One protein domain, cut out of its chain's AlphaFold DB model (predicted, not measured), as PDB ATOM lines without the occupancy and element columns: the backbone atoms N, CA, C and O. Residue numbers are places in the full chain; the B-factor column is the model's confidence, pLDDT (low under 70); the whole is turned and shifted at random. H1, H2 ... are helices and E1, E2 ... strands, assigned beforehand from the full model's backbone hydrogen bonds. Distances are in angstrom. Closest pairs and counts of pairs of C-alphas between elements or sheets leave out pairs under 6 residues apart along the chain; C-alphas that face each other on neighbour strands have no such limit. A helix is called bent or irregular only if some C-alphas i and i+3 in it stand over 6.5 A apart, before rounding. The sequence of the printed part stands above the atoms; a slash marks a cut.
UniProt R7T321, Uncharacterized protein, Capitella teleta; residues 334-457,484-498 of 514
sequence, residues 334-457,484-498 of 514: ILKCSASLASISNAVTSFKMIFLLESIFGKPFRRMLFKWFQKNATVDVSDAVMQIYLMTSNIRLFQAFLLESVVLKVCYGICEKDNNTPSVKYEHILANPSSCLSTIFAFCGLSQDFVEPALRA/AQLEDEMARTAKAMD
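AT A GLANCE: This is residues 334 to 457 and 484 to 498 of the 514 residues of an uncharacterized protein of Capitella teleta (UniProt R7T321). Look for two helical lobes strung along one long axis. In the larger one H1 and H8 pack on the long helix H4, and the bent helix H2 folds over so that its second arm makes a hairpin with H3, which packs on H8; beyond H4, residues 418 to 422 and the short strand E1 lead into a small lobe of H5, H6 and H7. The printed part has 139 residues, with eight named helices and one strand in the order H1 H2 H3 H4 E1 H5 H6 H7 H8, mostly helix. It is loose, with a radius of gyration of the C-alphas of 18.6 A, and elongated, spanning 56 by 34 by 30 A.

HOW THE PARTS SIT: Start at H2, residues 349 to 376, assigned by its hydrogen bonds as one helix but bent: C-alphas 360 and 363 are 9.7 A apart. Its arms H2a, residues 349 to 360, and H2b, residues 363 to 376, only just touch, and only at the corner, with 3 pairs of C-alphas within 8 A, the closest those of Glu 358 and Phe 365 at 5.9 A. H2b and H3, residues 383 to 391, form a helical hairpin, closest at the C-alphas of Lys 363 and Leu 390, 6.2 A. H3 touches H8, residues 484 to 497, at a shallow tilt of 21 degrees, opposite ways; the C-alphas of Val 385 and Thr 493 are closest, 5.6 A. H8 touches H4, residues 395 to 417, the same way, closest at the C-alphas of Ser 405 and Ala 494, 6.9 A. H1, residues 334 to 344, touches residues 396 to 404 of H4 at a steep tilt of 47 degrees, closest at the C-alphas of Ser 338 and Ala 400, 4.8 A. Strand E1, residues 423 to 425, pairs with no named strand and is near H6, residues 433 to 444. H6 touches H7, residues 448 to 457, at a steep tilt of 53 degrees, closest at the C-alphas of Leu 437 and Val 451, 6.0 A. H5, residues 426 to 431, only just touches H6, and only at the corner, with 3 pairs of C-alphas within 8 A, the closest those of Ile 429 and Cys 436 at 5.6 A. H5, H6 and H7 are apart from H1, H3 and H4. The helix packing is part aligned, as in H3 and H8, and part crossed, as in H1 and H4. In H1, H2a, H2b, H3, H5, H6 and H8 every O i to N i+4 pair is within hydrogen-bond range; H4 has 18 of 19, and H7 has 2 of 6, beside 5 of 7 O i to N i+3 pairs.

IN THESE COORDINATES: Find C-alpha 334 at (11.076, 39.714, 13.291), where H1 begins its 15.5 A. H2a covers 16.5 A and H2b 19.7 A; H3 covers 12.4 A. From C-alpha 395 at (25.153, 39.287, 20.981) H4 runs 32.8 A to C-alpha 417. E1 is 6.7 A long, H5 8.8 A, H6 16.0 A and H7 16.2 A; H7 is irregular, only just, with C-alphas 449 and 452 at 6.7 A. H8 runs 19.8 A to C-alpha 497 at (11.865, 51.442, 21.376).

THE WHOLE: The two C-alphas farthest apart are those of Pro 364 and Asp 449, 56.4 A. Residues 458 to 483 are not printed, and C-alphas 457 and 484 stand 36.0 A apart across that cut. Of the links printed whole, H2 to H3 is short and the others are tight. The mean pLDDT of the printed part is 92.3, and no printed residue is under 70.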
ATOM      1  N   ILE A 334       9.812  39.020  13.023       94.62
ATOM      2  CA  ILE A 334      11.076  39.714  13.291       94.62
ATOM      3  C   ILE A 334      12.134  38.785  13.899       94.62
ATOM      4  O   ILE A 334      13.325  38.952  13.629       94.62
ATOM      5  N   LEU A 335      11.730  37.759  14.655       91.69
ATOM      6  CA  LEU A 335      12.663  36.782  15.223       91.69
ATOM      7  C   LEU A 335      13.242  35.895  14.121       91.69
ATOM      8  O   LEU A 335      14.449  35.645  14.092       91.69
ATOM      9  N   LYS A 336      12.415  35.489  13.147       92.06
ATOM     10  CA  LYS A 336      12.884  34.741  11.966       92.06
ATOM     11  C   LYS A 336      13.824  35.578  11.098       92.06
ATOM     12  O   LYS A 336      14.813  35.036  10.594       92.06
ATOM     13  N   CYS A 337      13.547  36.875  10.933       93.31
ATOM     14  CA  CYS A 337      14.461  37.800  10.256       93.31
ATOM     15  C   CYS A 337      15.800  37.887  10.982       93.31
ATOM     16  O   CYS A 337      16.838  37.620  10.378       93.31
ATOM     17  N   SER A 338      15.760  38.150  12.288       93.00
ATOM     18  CA  SER A 338      16.942  38.302  13.139       93.00
ATOM     19  C   SER A 338      17.816  37.049  13.123       93.00
ATOM     20  O   SER A 338      19.024  37.136  12.909       93.00
ATOM     21  N   ALA A 339      17.215  35.863  13.248       90.12
ATOM     22  CA  ALA A 339      17.932  34.593  13.158       90.12
ATOM     23  C   ALA A 339      18.565  34.381  11.772       90.12
ATOM     24  O   ALA A 339      19.732  33.991  11.668       90.12
ATOM     25  N   SER A 340      17.835  34.685  10.692       90.06
ATOM     26  CA  SER A 340      18.385  34.597   9.336       90.06
ATOM     27  C   SER A 340      19.526  35.591   9.116       90.06
ATOM     28  O   SER A 340      20.541  35.228   8.521       90.06
ATOM     29  N   LEU A 341      19.394  36.818   9.609       90.69
ATOM     30  CA  LEU A 341      20.396  37.867   9.471       90.69
ATOM     31  C   LEU A 341      21.660  37.524  10.268       90.69
ATOM     32  O   LEU A 341      22.771  37.596   9.743       90.69
ATOM     33  N   ALA A 342      21.497  37.045  11.500       89.56
ATOM     34  CA  ALA A 342      22.605  36.575  12.313       89.56
ATOM     35  C   ALA A 342      23.326  35.380  11.661       89.56
ATOM     36  O   ALA A 342      24.551  35.284  11.753       89.56
ATOM     37  N   SER A 343      22.621  34.508  10.929       87.06
ATOM     38  CA  SER A 343      23.247  33.381  10.218       87.06
ATOM     39  C   SER A 343      24.150  33.801   9.045       87.06
ATOM     40  O   SER A 343      25.136  33.122   8.768       87.06
ATOM     41  N   ILE A 344      23.878  34.941   8.393       87.25
ATOM     42  CA  ILE A 344      24.701  35.445   7.273       87.25
ATOM     43  C   ILE A 344      25.886  36.304   7.726       87.25
ATOM     44  O   ILE A 344      26.711  36.695   6.900       87.25
ATOM     45  N   SER A 345      26.012  36.573   9.028       82.75
ATOM     46  CA  SER A 345      27.089  37.392   9.604       82.75
ATOM     47  C   SER A 345      28.496  36.933   9.222       82.75
ATOM     48  O   SER A 345      29.391  37.756   9.056       82.75
ATOM     49  N   ASN A 346      28.692  35.625   9.050       79.56
ATOM     50  CA  ASN A 346      29.980  35.056   8.665       79.56
ATOM     51  C   ASN A 346      30.270  35.191   7.156       79.56
ATOM     52  O   ASN A 346      31.435  35.126   6.763       79.56
ATOM     53  N   ALA A 347      29.236  35.359   6.322       83.69
ATOM     54  CA  ALA A 347      29.361  35.475   4.866       83.69
ATOM     55  C   ALA A 347      29.576  36.925   4.402       83.69
ATOM     56  O   ALA A 347      30.133  37.158   3.330       83.69
ATOM     57  N   VAL A 348      29.145  37.899   5.205       86.56
ATOM     58  CA  VAL A 348      29.274  39.331   4.916       86.56
ATOM     59  C   VAL A 348      30.524  39.883   5.602       86.56
ATOM     60  O   VAL A 348      30.636  39.831   6.828       86.56
ATOM     61  N   THR A 349      31.470  40.423   4.825       88.12
ATOM     62  CA  THR A 349      32.772  40.891   5.333       88.12
ATOM     63  C   THR A 349      32.622  41.938   6.433       88.12
ATOM     64  O   THR A 349      33.274  41.821   7.470       88.12
ATOM     65  N   SER A 350      31.766  42.947   6.242       87.31
ATOM     66  CA  SER A 350      31.567  44.019   7.225       87.31
ATOM     67  C   SER A 350      31.041  43.487   8.562       87.31
ATOM     68  O   SER A 350      31.597  43.805   9.614       87.31
ATOM     69  N   PHE A 351      30.039  42.606   8.528       88.00
ATOM     70  CA  PHE A 351      29.497  41.961   9.725       88.00
ATOM     71  C   PHE A 351      30.555  41.105  10.417       88.00
ATOM     72  O   PHE A 351      30.778  41.256  11.616       88.00
ATOM     73  N   LYS A 352      31.285  40.278   9.662       86.44
ATOM     74  CA  LYS A 352      32.380  39.461  10.197       86.44
ATOM     75  C   LYS A 352      33.433  40.311  10.916       86.44
ATOM     76  O   LYS A 352      33.904  39.916  11.980       86.44
ATOM     77  N   MET A 353      33.778  41.475  10.363       87.19
ATOM     78  CA  MET A 353      34.729  42.408  10.972       87.19
ATOM     79  C   MET A 353      34.206  43.006  12.277       87.19
ATOM     80  O   MET A 353      34.951  43.053  13.252       87.19
ATOM     81  N   ILE A 354      32.931  43.404  12.322       88.50
ATOM     82  CA  ILE A 354      32.290  43.904  13.548       88.50
ATOM     83  C   ILE A 354      32.360  42.844  14.653       88.50
ATOM     84  O   ILE A 354      32.852  43.135  15.740       88.50
ATOM     85  N   PHE A 355      31.964  41.602  14.358       86.31
ATOM     86  CA  PHE A 355      31.994  40.508  15.337       86.31
ATOM     87  C   PHE A 355      33.404  40.155  15.812       86.31
ATOM     88  O   PHE A 355      33.600  39.792  16.970       86.31
ATOM     89  N   LEU A 356      34.392  40.255  14.927       85.19
ATOM     90  CA  LEU A 356      35.787  39.976  15.251       85.19
ATOM     91  C   LEU A 356      36.371  41.056  16.163       85.19
ATOM     92  O   LEU A 356      36.934  40.729  17.206       85.19
ATOM     93  N   LEU A 357      36.159  42.331  15.841       88.94
ATOM     94  CA  LEU A 357      36.539  43.441  16.717       88.94
ATOM     95  C   LEU A 357      35.855  43.329  18.081       88.94
ATOM     96  O   LEU A 357      36.490  43.504  19.118       88.94
ATOM     97  N   GLU A 358      34.582  42.958  18.095       87.94
ATOM     98  CA  GLU A 358      33.845  42.751  19.330       87.94
ATOM     99  C   GLU A 358      34.410  41.599  20.172       87.94
ATOM    100  O   GLU A 358      34.515  41.730  21.389       87.94
ATOM    101  N   SER A 359      34.842  40.503  19.542       85.75
ATOM    102  CA  SER A 359      35.486  39.387  20.247       85.75
ATOM    103  C   SER A 359      36.848  39.751  20.849       85.75
ATOM    104  O   SER A 359      37.218  39.206  21.884       85.75
ATOM    105  N   ILE A 360      37.574  40.691  20.232       88.38
ATOM    106  CA  ILE A 360      38.893  41.146  20.693       88.38
ATOM    107  C   ILE A 360      38.745  42.166  21.827       88.38
ATOM    108  O   ILE A 360      39.434  42.084  22.840       88.38
ATOM    109  N   PHE A 361      37.855  43.143  21.652       91.69
ATOM    110  CA  PHE A 361      37.773  44.320  22.517       91.69
ATOM    111  C   PHE A 361      36.612  44.286  23.519       91.69
ATOM    112  O   PHE A 361      36.559  45.128  24.413       91.69
ATOM    113  N   GLY A 362      35.666  43.352  23.388       92.19
ATOM    114  CA  GLY A 362      34.572  43.137  24.335       92.19
ATOM    115  C   GLY A 362      33.632  44.338  24.520       92.19
ATOM    116  O   GLY A 362      33.297  45.070  23.584       92.19
ATOM    117  N   LYS A 363      33.176  44.546  25.767       93.94
ATOM    118  CA  LYS A 363      32.183  45.577  26.135       93.94
ATOM    119  C   LYS A 363      32.586  47.020  25.773       93.94
ATOM    120  O   LYS A 363      31.700  47.754  25.331       93.94
ATOM    121  N   PRO A 364      33.853  47.462  25.917       94.94
ATOM    122  CA  PRO A 364      34.280  48.781  25.445       94.94
ATOM    123  C   PRO A 364      33.964  49.029  23.968       94.94
ATOM    124  O   PRO A 364      33.374  50.057  23.631       94.94
ATOM    125  N   PHE A 365      34.272  48.064  23.096       93.38
ATOM    126  CA  PHE A 365      33.969  48.174  21.669       93.38
ATOM    127  C   PHE A 365      32.469  48.131  21.400       93.38
ATOM    128  O   PHE A 365      31.980  48.945  20.623       93.38
ATOM    129  N   ARG A 366      31.712  47.273  22.103       93.44
ATOM    130  CA  ARG A 366      30.239  47.287  22.039       93.44
ATOM    131  C   ARG A 366      29.684  48.675  22.358       93.44
ATOM    132  O   ARG A 366      28.909  49.212  21.577       93.44
ATOM    133  N   ARG A 367      30.105  49.285  23.469       94.81
ATOM    134  CA  ARG A 367      29.649  50.625  23.873       94.81
ATOM    135  C   ARG A 367      30.007  51.681  22.830       94.81
ATOM    136  O   ARG A 367      29.170  52.517  22.508       94.81
ATOM    137  N   MET A 368      31.229  51.638  22.302       95.00
ATOM    138  CA  MET A 368      31.661  52.538  21.232       95.00
ATOM    139  C   MET A 368      30.793  52.368  19.980       95.00
ATOM    140  O   MET A 368      30.293  53.360  19.456       95.00
ATOM    141  N   LEU A 369      30.577  51.128  19.531       91.38
ATOM    142  CA  LEU A 369      29.752  50.809  18.368       91.38
ATOM    143  C   LEU A 369      28.302  51.256  18.566       91.38
ATOM    144  O   LEU A 369      27.729  51.850  17.661       91.38
ATOM    145  N   PHE A 370      27.732  51.030  19.751       91.50
ATOM    146  CA  PHE A 370      26.376  51.460  20.078       91.50
ATOM    147  C   PHE A 370      26.248  52.984  20.058       91.50
ATOM    148  O   PHE A 370      25.344  53.505  19.423       91.50
ATOM    149  N   LYS A 371      27.177  53.719  20.683       91.44
ATOM    150  CA  LYS A 371      27.175  55.191  20.647       91.44
ATOM    151  C   LYS A 371      27.375  55.735  19.236       91.44
ATOM    152  O   LYS A 371      26.758  56.728  18.860       91.44
ATOM    153  N   TRP A 372      28.238  55.094  18.449       90.19
ATOM    154  CA  TRP A 372      28.396  55.424  17.037       90.19
ATOM    155  C   TRP A 372      27.088  55.189  16.278       90.19
ATOM    156  O   TRP A 372      26.669  56.056  15.518       90.19
ATOM    157  N   PHE A 373      26.419  54.063  16.520       86.94
ATOM    158  CA  PHE A 373      25.130  53.751  15.920       86.94
ATOM    159  C   PHE A 373      24.063  54.769  16.332       86.94
ATOM    160  O   PHE A 373      23.476  55.379  15.456       86.94
ATOM    161  N   GLN A 374      23.898  55.057  17.623       86.69
ATOM    162  CA  GLN A 374      22.956  56.055  18.144       86.69
ATOM    163  C   GLN A 374      23.182  57.448  17.535       86.69
ATOM    164  O   GLN A 374      22.229  58.132  17.192       86.69
ATOM    165  N   LYS A 375      24.444  57.858  17.343       86.69
ATOM    166  CA  LYS A 375      24.781  59.150  16.720       86.69
ATOM    167  C   LYS A 375      24.417  59.224  15.232       86.69
ATOM    168  O   LYS A 375      24.191  60.319  14.727       86.69
ATOM    169  N   ASN A 376      24.459  58.100  14.517       81.62
ATOM    170  CA  ASN A 376      24.239  58.055  13.067       81.62
ATOM    171  C   ASN A 376      22.867  57.486  12.679       81.62
ATOM    172  O   ASN A 376      22.484  57.587  11.517       81.62
ATOM    173  N   ALA A 377      22.149  56.869  13.614       78.44
ATOM    174  CA  ALA A 377      20.796  56.397  13.411       78.44
ATOM    175  C   ALA A 377      19.844  57.592  13.374       78.44
ATOM    176  O   ALA A 377      19.977  58.548  14.132       78.44
ATOM    177  N   THR A 378      18.842  57.503  12.511       75.12
ATOM    178  CA  THR A 378      17.735  58.466  12.437       75.12
ATOM    179  C   THR A 378      16.730  58.301  13.575       75.12
ATOM    180  O   THR A 378      15.805  59.096  13.717       75.12
ATOM    181  N   VAL A 379      16.910  57.266  14.392       83.38
ATOM    182  CA  VAL A 379      16.001  56.855  15.453       83.38
ATOM    183  C   VAL A 379      16.691  56.996  16.795       83.38
ATOM    184  O   VAL A 379      17.796  56.486  16.978       83.38
ATOM    185  N   ASP A 380      15.994  57.611  17.749       86.44
ATOM    186  CA  ASP A 380      16.451  57.628  19.130       86.44
ATOM    187  C   ASP A 380      16.333  56.227  19.750       86.44
ATOM    188  O   ASP A 380      15.257  55.604  19.779       86.44
ATOM    189  N   VAL A 381      17.477  55.727  20.210       89.25
ATOM    190  CA  VAL A 381      17.625  54.441  20.882       89.25
ATOM    191  C   VAL A 381      18.064  54.728  22.312       89.25
ATOM    192  O   VAL A 381      19.150  55.259  22.538       89.25
ATOM    193  N   SER A 382      17.215  54.371  23.275       92.06
ATOM    194  CA  SER A 382      17.406  54.726  24.682       92.06
ATOM    195  C   SER A 382      18.597  54.014  25.334       92.06
ATOM    196  O   SER A 382      18.995  52.911  24.945       92.06
ATOM    197  N   ASP A 383      19.119  54.603  26.415       92.50
ATOM    198  CA  ASP A 383      20.166  53.982  27.237       92.50
ATOM    199  C   ASP A 383      19.738  52.619  27.803       92.50
ATOM    200  O   ASP A 383      20.582  51.746  28.011       92.50
ATOM    201  N   ALA A 384      18.435  52.391  28.004       94.81
ATOM    202  CA  ALA A 384      17.907  51.094  28.420       94.81
ATOM    203  C   ALA A 384      18.256  49.989  27.407       94.81
ATOM    204  O   ALA A 384      18.734  48.922  27.794       94.81
ATOM    205  N   VAL A 385      18.107  50.268  26.107       95.69
ATOM    206  CA  VAL A 385      18.495  49.338  25.034       95.69
ATOM    207  C   VAL A 385      20.009  49.117  25.030       95.69
ATOM    208  O   VAL A 385      20.459  47.982  24.868       95.69
ATOM    209  N   MET A 386      20.806  50.163  25.284       94.44
ATOM    210  CA  MET A 386      22.260  50.024  25.428       94.44
ATOM    211  C   MET A 386      22.623  49.072  26.572       94.44
ATOM    212  O   MET A 386      23.530  48.254  26.422       94.44
ATOM    213  N   GLN A 387      21.942  49.157  27.718       95.19
ATOM    214  CA  GLN A 387      22.230  48.265  28.841       95.19
ATOM    215  C   GLN A 387      21.921  46.809  28.496       95.19
ATOM    216  O   GLN A 387      22.755  45.944  28.757       95.19
ATOM    217  N   ILE A 388      20.790  46.537  27.836       95.56
ATOM    218  CA  ILE A 388      20.462  45.185  27.356       95.56
ATOM    219  C   ILE A 388      21.551  44.701  26.383       95.56
ATOM    220  O   ILE A 388      22.128  43.631  26.569       95.56
ATOM    221  N   TYR A 389      21.928  45.541  25.419       94.44
ATOM    222  CA  TYR A 389      22.975  45.259  24.436       94.44
ATOM    223  C   TYR A 389      24.347  44.930  25.056       94.44
ATOM    224  O   TYR A 389      25.088  44.075  24.565       94.44
ATOM    225  N   LEU A 390      24.720  45.596  26.151       94.12
ATOM    226  CA  LEU A 390      25.990  45.348  26.839       94.12
ATOM    227  C   LEU A 390      25.979  44.080  27.700       94.12
ATOM    228  O   LEU A 390      27.056  43.565  28.023       94.12
ATOM    229  N   MET A 391      24.794  43.606  28.083       93.81
ATOM    230  CA  MET A 391      24.606  42.502  29.023       93.81
ATOM    231  C   MET A 391      24.183  41.194  28.357       93.81
ATOM    232  O   MET A 391      24.437  40.139  28.932       93.81
ATOM    233  N   THR A 392      23.616  41.248  27.149       93.00
ATOM    234  CA  THR A 392      23.189  40.051  26.415       93.00
ATOM    235  C   THR A 392      24.349  39.075  26.187       93.00
ATOM    236  O   THR A 392      25.471  39.453  25.807       93.00
ATOM    237  N   SER A 393      24.062  37.794  26.414       89.12
ATOM    238  CA  SER A 393      24.958  36.673  26.122       89.12
ATOM    239  C   SER A 393      24.926  36.286  24.639       89.12
ATOM    240  O   SER A 393      25.927  35.798  24.112       89.12
ATOM    241  N   ASN A 394      23.824  36.568  23.932       89.25
ATOM    242  CA  ASN A 394      23.607  36.176  22.539       89.25
ATOM    243  C   ASN A 394      23.738  37.369  21.583       89.25
ATOM    244  O   ASN A 394      22.835  37.732  20.825       89.25
ATOM    245  N   ILE A 395      24.913  37.994  21.625       88.38
ATOM    246  CA  ILE A 395      25.153  39.287  20.981       88.38
ATOM    247  C   ILE A 395      24.901  39.297  19.472       88.38
ATOM    248  O   ILE A 395      24.410  40.289  18.949       88.38
ATOM    249  N   ARG A 396      25.183  38.197  18.761       88.88
ATOM    250  CA  ARG A 396      24.983  38.128  17.304       88.88
ATOM    251  C   ARG A 396      23.516  38.261  16.933       88.88
ATOM    252  O   ARG A 396      23.162  39.009  16.025       88.88
ATOM    253  N   LEU A 397      22.676  37.520  17.643       91.25
ATOM    254  CA  LEU A 397      21.247  37.497  17.401       91.25
ATOM    255  C   LEU A 397      20.585  38.774  17.920       91.25
ATOM    256  O   LEU A 397      19.748  39.348  17.229       91.25
ATOM    257  N   PHE A 398      21.033  39.276  19.072       93.19
ATOM    258  CA  PHE A 398      20.570  40.555  19.595       93.19
ATOM    259  C   PHE A 398      20.953  41.735  18.688       93.19
ATOM    260  O   PHE A 398      20.124  42.603  18.449       93.19
ATOM    261  N   GLN A 399      22.165  41.767  18.117       91.25
ATOM    262  CA  GLN A 399      22.554  42.784  17.129       91.25
ATOM    263  C   GLN A 399      21.665  42.743  15.894       91.25
ATOM    264  O   GLN A 399      21.202  43.789  15.452       91.25
ATOM    265  N   ALA A 400      21.413  41.549  15.354       92.56
ATOM    266  CA  ALA A 400      20.508  41.385  14.225       92.56
ATOM    267  C   ALA A 400      19.099  41.895  14.563       92.56
ATOM    268  O   ALA A 400      18.507  42.610  13.764       92.56
ATOM    269  N   PHE A 401      18.595  41.604  15.760       95.00
ATOM    270  CA  PHE A 401      17.294  42.089  16.213       95.00
ATOM    271  C   PHE A 401      17.245  43.599  16.436       95.00
ATOM    272  O   PHE A 401      16.291  44.245  16.009       95.00
ATOM    273  N   LEU A 402      18.258  44.179  17.084       93.69
ATOM    274  CA  LEU A 402      18.365  45.625  17.281       93.69
ATOM    275  C   LEU A 402      18.383  46.346  15.935       93.69
ATOM    276  O   LEU A 402      17.740  47.380  15.769       93.69
ATOM    277  N   LEU A 403      19.090  45.755  14.973       91.62
ATOM    278  CA  LEU A 403      19.100  46.195  13.600       91.62
ATOM    279  C   LEU A 403      17.642  46.162  13.058       91.62
ATOM    280  O   LEU A 403      17.035  47.218  12.865       91.62
ATOM    281  N   GLU A 404      17.012  44.998  12.914       93.75
ATOM    282  CA  GLU A 404      15.617  44.899  12.432       93.75
ATOM    283  C   GLU A 404      14.641  45.863  13.141       93.75
ATOM    284  O   GLU A 404      13.802  46.491  12.497       93.75
ATOM    285  N   SER A 405      14.795  46.042  14.455       94.50
ATOM    286  CA  SER A 405      13.969  46.919  15.291       94.50
ATOM    287  C   SER A 405      14.074  48.393  14.912       94.50
ATOM    288  O   SER A 405      13.076  49.110  14.953       94.50
ATOM    289  N   VAL A 406      15.257  48.868  14.521       92.81
ATOM    290  CA  VAL A 406      15.426  50.257  14.072       92.81
ATOM    291  C   VAL A 406      14.793  50.470  12.701       92.81
ATOM    292  O   VAL A 406      14.090  51.463  12.527       92.81
ATOM    293  N   VAL A 407      14.957  49.536  11.753       92.75
ATOM    294  CA  VAL A 407      14.242  49.616  10.459       92.75
ATOM    295  C   VAL A 407      12.741  49.613  10.694       92.75
ATOM    296  O   VAL A 407      12.029  50.442  10.125       92.75
ATOM    297  N   LEU A 408      12.274  48.706  11.558       93.94
ATOM    298  CA  LEU A 408      10.870  48.606  11.912       93.94
ATOM    299  C   LEU A 408      10.371  49.920  12.500       93.94
ATOM    300  O   LEU A 408       9.351  50.402  12.041       93.94
ATOM    301  N   LYS A 409      11.092  50.537  13.442       93.38
ATOM    302  CA  LYS A 409      10.691  51.815  14.046       93.38
ATOM    303  C   LYS A 409      10.480  52.918  13.009       93.38
ATOM    304  O   LYS A 409       9.451  53.589  13.048       93.38
ATOM    305  N   VAL A 410      11.417  53.080  12.071       91.06
ATOM    306  CA  VAL A 410      11.286  54.088  11.004       91.06
ATOM    307  C   VAL A 410      10.079  53.778  10.120       91.06
ATOM    308  O   VAL A 410       9.209  54.627   9.941       91.06
ATOM    309  N   CYS A 411       9.995  52.553   9.596       90.44
ATOM    310  CA  CYS A 411       8.958  52.185   8.632       90.44
ATOM    311  C   CYS A 411       7.567  52.148   9.273       90.44
ATOM    312  O   CYS A 411       6.594  52.559   8.650       90.44
ATOM    313  N   TYR A 412       7.474  51.698  10.524       90.12
ATOM    314  CA  TYR A 412       6.247  51.685  11.313       90.12
ATOM    315  C   TYR A 412       5.730  53.107  11.533       90.12
ATOM    316  O   TYR A 412       4.582  53.382  11.201       90.12
ATOM    317  N   GLY A 413       6.593  54.030  11.974       89.75
ATOM    318  CA  GLY A 413       6.216  55.431  12.166       89.75
ATOM    319  C   GLY A 413       5.836  56.154  10.868       89.75
ATOM    320  O   GLY A 413       4.987  57.044  10.897       89.75
ATOM    321  N   ILE A 414       6.428  55.776   9.728       88.19
ATOM    322  CA  ILE A 414       6.009  56.264   8.402       88.19
ATOM    323  C   ILE A 414       4.633  55.709   8.055       88.19
ATOM    324  O   ILE A 414       3.742  56.483   7.727       88.19
ATOM    325  N   CYS A 415       4.450  54.393   8.155       87.12
ATOM    326  CA  CYS A 415       3.182  53.751   7.840       87.12
ATOM    327  C   CYS A 415       2.054  54.354   8.682       87.12
ATOM    328  O   CYS A 415       1.041  54.747   8.114       87.12
ATOM    329  N   GLU A 416       2.210  54.466  10.006       86.25
ATOM    330  CA  GLU A 416       1.158  54.992  10.896       86.25
ATOM    331  C   GLU A 416       0.693  56.403  10.521       86.25
ATOM    332  O   GLU A 416      -0.468  56.748  10.729       86.25
ATOM    333  N   LYS A 417       1.591  57.219   9.960       87.00
ATOM    334  CA  LYS A 417       1.285  58.583   9.514       87.00
ATOM    335  C   LYS A 417       0.798  58.639   8.066       87.00
ATOM    336  O   LYS A 417       0.091  59.575   7.704       87.00
ATOM    337  N   ASP A 418       1.182  57.664   7.245       83.56
ATOM    338  CA  ASP A 418       0.887  57.588   5.818       83.56
ATOM    339  C   ASP A 418       0.096  56.316   5.475       83.56
ATOM    340  O   ASP A 418       0.648  55.252   5.164       83.56
ATOM    341  N   ASN A 419      -1.230  56.467   5.432       78.44
ATOM    342  CA  ASN A 419      -2.153  55.410   5.018       78.44
ATOM    343  C   ASN A 419      -1.954  54.941   3.561       78.44
ATOM    344  O   ASN A 419      -2.561  53.946   3.166       78.44
ATOM    345  N   ASN A 420      -1.097  55.594   2.764       86.50
ATOM    346  CA  ASN A 420      -0.806  55.191   1.387       86.50
ATOM    347  C   ASN A 420       0.353  54.189   1.257       86.50
ATOM    348  O   ASN A 420       0.715  53.839   0.133       86.50
ATOM    349  N   THR A 421       0.934  53.709   2.364       91.50
ATOM    350  CA  THR A 421       2.004  52.691   2.345       91.50
ATOM    351  C   THR A 421       1.499  51.347   2.836       91.50
ATOM    352  O   THR A 421       1.660  51.039   4.013       91.50
ATOM    353  N   PRO A 422       0.897  50.506   1.995       94.75
ATOM    354  CA  PRO A 422       0.436  49.215   2.461       94.75
ATOM    355  C   PRO A 422       1.606  48.340   2.918       94.75
ATOM    356  O   PRO A 422       2.674  48.289   2.294       94.75
ATOM    357  N   SER A 423       1.362  47.602   3.996       95.75
ATOM    358  CA  SER A 423       2.293  46.587   4.471       95.75
ATOM    359  C   SER A 423       1.984  45.233   3.842       95.75
ATOM    360  O   SER A 423       0.833  44.856   3.612       95.75
ATOM    361  N   VAL A 424       3.027  44.456   3.596       96.88
ATOM    362  CA  VAL A 424       2.955  43.120   3.012       96.88
ATOM    363  C   VAL A 424       3.652  42.159   3.958       96.88
ATOM    364  O   VAL A 424       4.817  42.356   4.302       96.88
ATOM    365  N   LYS A 425       2.951  41.100   4.375       97.06
ATOM    366  CA  LYS A 425       3.543  40.072   5.235       97.06
ATOM    367  C   LYS A 425       4.049  38.909   4.399       97.06
ATOM    368  O   LYS A 425       3.271  38.255   3.705       97.06
ATOM    369  N   TYR A 426       5.334  38.600   4.522       97.38
ATOM    370  CA  TYR A 426       5.974  37.490   3.818       97.38
ATOM    371  C   TYR A 426       5.254  36.152   4.016       97.38
ATOM    372  O   TYR A 426       5.045  35.414   3.056       97.38
ATOM    373  N   GLU A 427       4.838  35.836   5.247       96.94
ATOM    374  CA  GLU A 427       4.101  34.603   5.536       96.94
ATOM    375  C   GLU A 427       2.793  34.490   4.743       96.94
ATOM    376  O   GLU A 427       2.425  33.386   4.350       96.94
ATOM    377  N   HIS A 428       2.111  35.606   4.471       97.19
ATOM    378  CA  HIS A 428       0.867  35.588   3.702       97.19
ATOM    379  C   HIS A 428       1.136  35.329   2.217       97.19
ATOM    380  O   HIS A 428       0.427  34.531   1.608       97.19
ATOM    381  N   ILE A 429       2.215  35.908   1.662       97.44
ATOM    382  CA  ILE A 429       2.661  35.602   0.292       97.44
ATOM    383  C   ILE A 429       2.911  34.100   0.146       97.44
ATOM    384  O   ILE A 429       2.535  33.517  -0.859       97.44
ATOM    385  N   LEU A 430       3.530  33.451   1.135       96.19
ATOM    386  CA  LEU A 430       3.765  32.008   1.062       96.19
ATOM    387  C   LEU A 430       2.485  31.177   1.199       96.19
ATOM    388  O   LEU A 430       2.392  30.126   0.572       96.19
ATOM    389  N   ALA A 431       1.532  31.619   2.021       96.88
ATOM    390  CA  ALA A 431       0.289  30.892   2.256       96.88
ATOM    391  C   ALA A 431      -0.673  30.982   1.060       96.88
ATOM    392  O   ALA A 431      -1.200  29.962   0.632       96.88
ATOM    393  N   ASN A 432      -0.867  32.184   0.505       97.56
ATOM    394  CA  ASN A 432      -1.838  32.469  -0.558       97.56
ATOM    395  C   ASN A 432      -1.219  33.368  -1.649       97.56
ATOM    396  O   ASN A 432      -1.643  34.519  -1.820       97.56
ATOM    397  N   PRO A 433      -0.209  32.888  -2.399       97.56
ATOM    398  CA  PRO A 433       0.617  33.741  -3.252       97.56
ATOM    399  C   PRO A 433      -0.161  34.435  -4.372       97.56
ATOM    400  O   PRO A 433       0.073  35.616  -4.614       97.56
ATOM    401  N   SER A 434      -1.103  33.742  -5.023       98.06
ATOM    402  CA  SER A 434      -1.898  34.314  -6.122       98.06
ATOM    403  C   SER A 434      -2.758  35.488  -5.641       98.06
ATOM    404  O   SER A 434      -2.641  36.597  -6.160       98.06
ATOM    405  N   SER A 435      -3.524  35.292  -4.560       98.12
ATOM    406  CA  SER A 435      -4.349  36.352  -3.963       98.12
ATOM    407  C   SER A 435      -3.505  37.527  -3.469       98.12
ATOM    408  O   SER A 435      -3.849  38.678  -3.718       98.12
ATOM    409  N   CYS A 436      -2.376  37.262  -2.801       98.12
ATOM    410  CA  CYS A 436      -1.504  38.326  -2.308       98.12
ATOM    411  C   CYS A 436      -0.912  39.154  -3.454       98.12
ATOM    412  O   CYS A 436      -0.893  40.381  -3.375       98.12
ATOM    413  N   LEU A 437      -0.435  38.497  -4.518       98.44
ATOM    414  CA  LEU A 437       0.109  39.182  -5.689       98.44
ATOM    415  C   LEU A 437      -0.962  39.962  -6.443       98.44
ATOM    416  O   LEU A 437      -0.679  41.077  -6.865       98.44
ATOM    417  N   SER A 438      -2.183  39.434  -6.550       98.44
ATOM    418  CA  SER A 438      -3.319  40.158  -7.126       98.44
ATOM    419  C   SER A 438      -3.564  41.483  -6.396       98.44
ATOM    420  O   SER A 438      -3.588  42.539  -7.036       98.44
ATOM    421  N   THR A 439      -3.615  41.462  -5.058       98.31
ATOM    422  CA  THR A 439      -3.781  42.672  -4.234       98.31
ATOM    423  C   THR A 439      -2.603  43.640  -4.373       98.31
ATOM    424  O   THR A 439      -2.807  44.843  -4.539       98.31
ATOM    425  N   ILE A 440      -1.361  43.137  -4.341       98.38
ATOM    426  CA  ILE A 440      -0.157  43.968  -4.511       98.38
ATOM    427  C   ILE A 440      -0.155  44.629  -5.895       98.38
ATOM    428  O   ILE A 440       0.081  45.830  -6.006       98.38
ATOM    429  N   PHE A 441      -0.444  43.873  -6.955       98.50
ATOM    430  CA  PHE A 441      -0.457  44.381  -8.327       98.50
ATOM    431  C   PHE A 441      -1.594  45.371  -8.551       98.50
ATOM    432  O   PHE A 441      -1.359  46.404  -9.171       98.50
ATOM    433  N   ALA A 442      -2.774  45.130  -7.976       98.12
ATOM    434  CA  ALA A 442      -3.873  46.088  -8.005       98.12
ATOM    435  C   ALA A 442      -3.467  47.424  -7.359       98.12
ATOM    436  O   ALA A 442      -3.625  48.476  -7.977       98.12
ATOM    437  N   PHE A 443      -2.858  47.390  -6.167       97.38
ATOM    438  CA  PHE A 443      -2.352  48.596  -5.502       97.38
ATOM    439  C   PHE A 443      -1.288  49.327  -6.339       97.38
ATOM    440  O   PHE A 443      -1.307  50.554  -6.460       97.38
ATOM    441  N   CYS A 444      -0.367  48.577  -6.948       97.50
ATOM    442  CA  CYS A 444       0.678  49.124  -7.811       97.50
ATOM    443  C   CYS A 444       0.168  49.599  -9.186       97.50
ATOM    444  O   CYS A 444       0.947  50.173  -9.948       97.50
ATOM    445  N   GLY A 445      -1.109  49.377  -9.519       97.50
ATOM    446  CA  GLY A 445      -1.683  49.711 -10.824       97.50
ATOM    447  C   GLY A 445      -1.145  48.845 -11.969       97.50
ATOM    448  O   GLY A 445      -0.948  49.347 -13.074       97.50
ATOM    449  N   LEU A 446      -0.858  47.570 -11.694       98.31
ATOM    450  CA  LEU A 446      -0.384  46.576 -12.658       98.31
ATOM    451  C   LEU A 446      -1.515  45.653 -13.129       98.31
ATOM    452  O   LEU A 446      -2.500  45.444 -12.418       98.31
ATOM    453  N   SER A 447      -1.351  45.077 -14.328       98.00
ATOM    454  CA  SER A 447      -2.317  44.117 -14.876       98.00
ATOM    455  C   SER A 447      -2.390  42.858 -14.013       98.00
ATOM    456  O   SER A 447      -1.370  42.343 -13.549       98.00
ATOM    457  N   GLN A 448      -3.601  42.331 -13.853       98.25
ATOM    458  CA  GLN A 448      -3.836  41.063 -13.166       98.25
ATOM    459  C   GLN A 448      -3.301  39.865 -13.964       98.25
ATOM    460  O   GLN A 448      -2.900  38.868 -13.367       98.25
ATOM    461  N   ASP A 449      -3.143  39.999 -15.284       98.25
ATOM    462  CA  ASP A 449      -2.531  38.967 -16.140       98.25
ATOM    463  C   ASP A 449      -1.063  38.690 -15.774       98.25
ATOM    464  O   ASP A 449      -0.482  37.681 -16.175       98.25
ATOM    465  N   PHE A 450      -0.435  39.583 -15.003       98.38
ATOM    466  CA  PHE A 450       0.944  39.426 -14.553       98.38
ATOM    467  C   PHE A 450       1.081  38.476 -13.357       98.38
ATOM    468  O   PHE A 450       2.197  38.028 -13.081       98.38
ATOM    469  N   VAL A 451      -0.013  38.155 -12.654       98.50
ATOM    470  CA  VAL A 451       0.012  37.337 -11.428       98.50
ATOM    471  C   VAL A 451       0.563  35.938 -11.710       98.50
ATOM    472  O   VAL A 451       1.533  35.529 -11.075       98.50
ATOM    473  N   GLU A 452       0.027  35.225 -12.700       98.31
ATOM    474  CA  GLU A 452       0.486  33.872 -13.056       98.31
ATOM    475  C   GLU A 452       1.981  33.822 -13.449       98.31
ATOM    476  O   GLU A 452       2.743  33.037 -12.870       98.31
ATOM    477  N   PRO A 453       2.478  34.689 -14.357       98.25
ATOM    478  CA  PRO A 453       3.908  34.822 -14.622       98.25
ATOM    479  C   PRO A 453       4.765  35.067 -13.374       98.25
ATOM    480  O   PRO A 453       5.848  34.482 -13.264       98.25
ATOM    481  N   ALA A 454       4.291  35.901 -12.442       98.12
ATOM    482  CA  ALA A 454       5.004  36.259 -11.219       98.12
ATOM    483  C   ALA A 454       5.168  35.070 -10.257       98.12
ATOM    484  O   ALA A 454       6.226  34.909  -9.639       98.12
ATOM    485  N   LEU A 455       4.177  34.171 -10.190       98.06
ATOM    486  CA  LEU A 455       4.227  32.956  -9.365       98.06
ATOM    487  C   LEU A 455       5.378  32.011  -9.740       98.06
ATOM    488  O   LEU A 455       5.822  31.215  -8.909       98.06
ATOM    489  N   ARG A 456       5.932  32.116 -10.957       96.88
ATOM    490  CA  ARG A 456       7.087  31.307 -11.393       96.88
ATOM    491  C   ARG A 456       8.325  31.511 -10.518       96.88
ATOM    492  O   ARG A 456       9.125  30.582 -10.401       96.88
ATOM    493  N   ALA A 457       8.460  32.667  -9.866       96.00
ATOM    494  CA  ALA A 457       9.564  32.951  -8.952       96.00
ATOM    495  C   ALA A 457       9.595  32.009  -7.732       96.00
ATOM    496  O   ALA A 457      10.672  31.683  -7.241       96.00
ATOM    497  N   ALA A 484      14.502  31.645  26.073       90.31
ATOM    498  CA  ALA A 484      13.547  32.482  26.801       90.31
ATOM    499  C   ALA A 484      14.172  33.780  27.350       90.31
ATOM    500  O   ALA A 484      13.491  34.800  27.441       90.31
ATOM    501  N   GLN A 485      15.465  33.759  27.701       91.81
ATOM    502  CA  GLN A 485      16.163  34.961  28.150       91.81
ATOM    503  C   GLN A 485      16.261  35.970  27.002       91.81
ATOM    504  O   GLN A 485      15.964  37.150  27.185       91.81
ATOM    505  N   LEU A 486      16.659  35.513  25.818       90.56
ATOM    506  CA  LEU A 486      16.785  36.367  24.653       90.56
ATOM    507  C   LEU A 486      15.426  36.883  24.167       90.56
ATOM    508  O   LEU A 486      15.338  38.039  23.759       90.56
ATOM    509  N   GLU A 487      14.363  36.076  24.236       91.62
ATOM    510  CA  GLU A 487      12.998  36.545  23.945       91.62
ATOM    511  C   GLU A 487      12.589  37.699  24.861       91.62
ATOM    512  O   GLU A 487      12.073  38.709  24.377       91.62
ATOM    513  N   ASP A 488      12.867  37.590  26.162       94.38
ATOM    514  CA  ASP A 488      12.615  38.664  27.124       94.38
ATOM    515  C   ASP A 488      13.465  39.914  26.828       94.38
ATOM    516  O   ASP A 488      12.948  41.033  26.819       94.38
ATOM    517  N   GLU A 489      14.754  39.749  26.521       95.31
ATOM    518  CA  GLU A 489      15.643  40.853  26.130       95.31
ATOM    519  C   GLU A 489      15.130  41.582  24.875       95.31
ATOM    520  O   GLU A 489      15.119  42.819  24.821       95.31
ATOM    521  N   MET A 490      14.659  40.835  23.874       94.81
ATOM    522  CA  MET A 490      14.079  41.374  22.642       94.81
ATOM    523  C   MET A 490      12.733  42.060  22.895       94.81
ATOM    524  O   MET A 490      12.498  43.153  22.376       94.81
ATOM    525  N   ALA A 491      11.870  41.490  23.738       95.06
ATOM    526  CA  ALA A 491      10.596  42.096  24.116       95.06
ATOM    527  C   ALA A 491      10.792  43.408  24.894       95.06
ATOM    528  O   ALA A 491      10.143  44.412  24.593       95.06
ATOM    529  N   ARG A 492      11.731  43.437  25.850       96.50
ATOM    530  CA  ARG A 492      12.107  44.662  26.575       96.50
ATOM    531  C   ARG A 492      12.683  45.718  25.643       96.50
ATOM    532  O   ARG A 492      12.365  46.894  25.801       96.50
ATOM    533  N   THR A 493      13.478  45.308  24.658       96.12
ATOM    534  CA  THR A 493      14.027  46.210  23.638       96.12
ATOM    535  C   THR A 493      12.924  46.801  22.761       96.12
ATOM    536  O   THR A 493      12.864  48.017  22.619       96.12
ATOM    537  N   ALA A 494      12.004  45.978  22.245       95.19
ATOM    538  CA  ALA A 494      10.861  46.447  21.460       95.19
ATOM    539  C   ALA A 494      10.000  47.446  22.250       95.19
ATOM    540  O   ALA A 494       9.661  48.511  21.741       95.19
ATOM    541  N   LYS A 495       9.732  47.152  23.530       95.94
ATOM    542  CA  LYS A 495       9.027  48.066  24.437       95.94
ATOM    543  C   LYS A 495       9.789  49.377  24.644       95.94
ATOM    544  O   LYS A 495       9.196  50.442  24.557       95.94
ATOM    545  N   ALA A 496      11.096  49.315  24.902       95.38
ATOM    546  CA  ALA A 496      11.934  50.499  25.103       95.38
ATOM    547  C   ALA A 496      12.096  51.350  23.832       95.38
ATOM    548  O   ALA A 496      12.445  52.526  23.921       95.38
ATOM    549  N   MET A 497      11.871  50.754  22.660       94.12
ATOM    550  CA  MET A 497      11.865  51.442  21.376       94.12
ATOM    551  C   MET A 497      10.474  51.917  20.953       94.12
ATOM    552  O   MET A 497      10.413  52.674  19.992       94.12
ATOM    553  N   ASP A 498       9.409  51.542  21.662       93.81
ATOM    554  CA  ASP A 498       8.016  51.816  21.290       93.81
ATOM    555  C   ASP A 498       7.652  51.265  19.899       93.81
ATOM    556  O   ASP A 498       7.191  51.972  19.009       93.81
TER     557      ASP A 498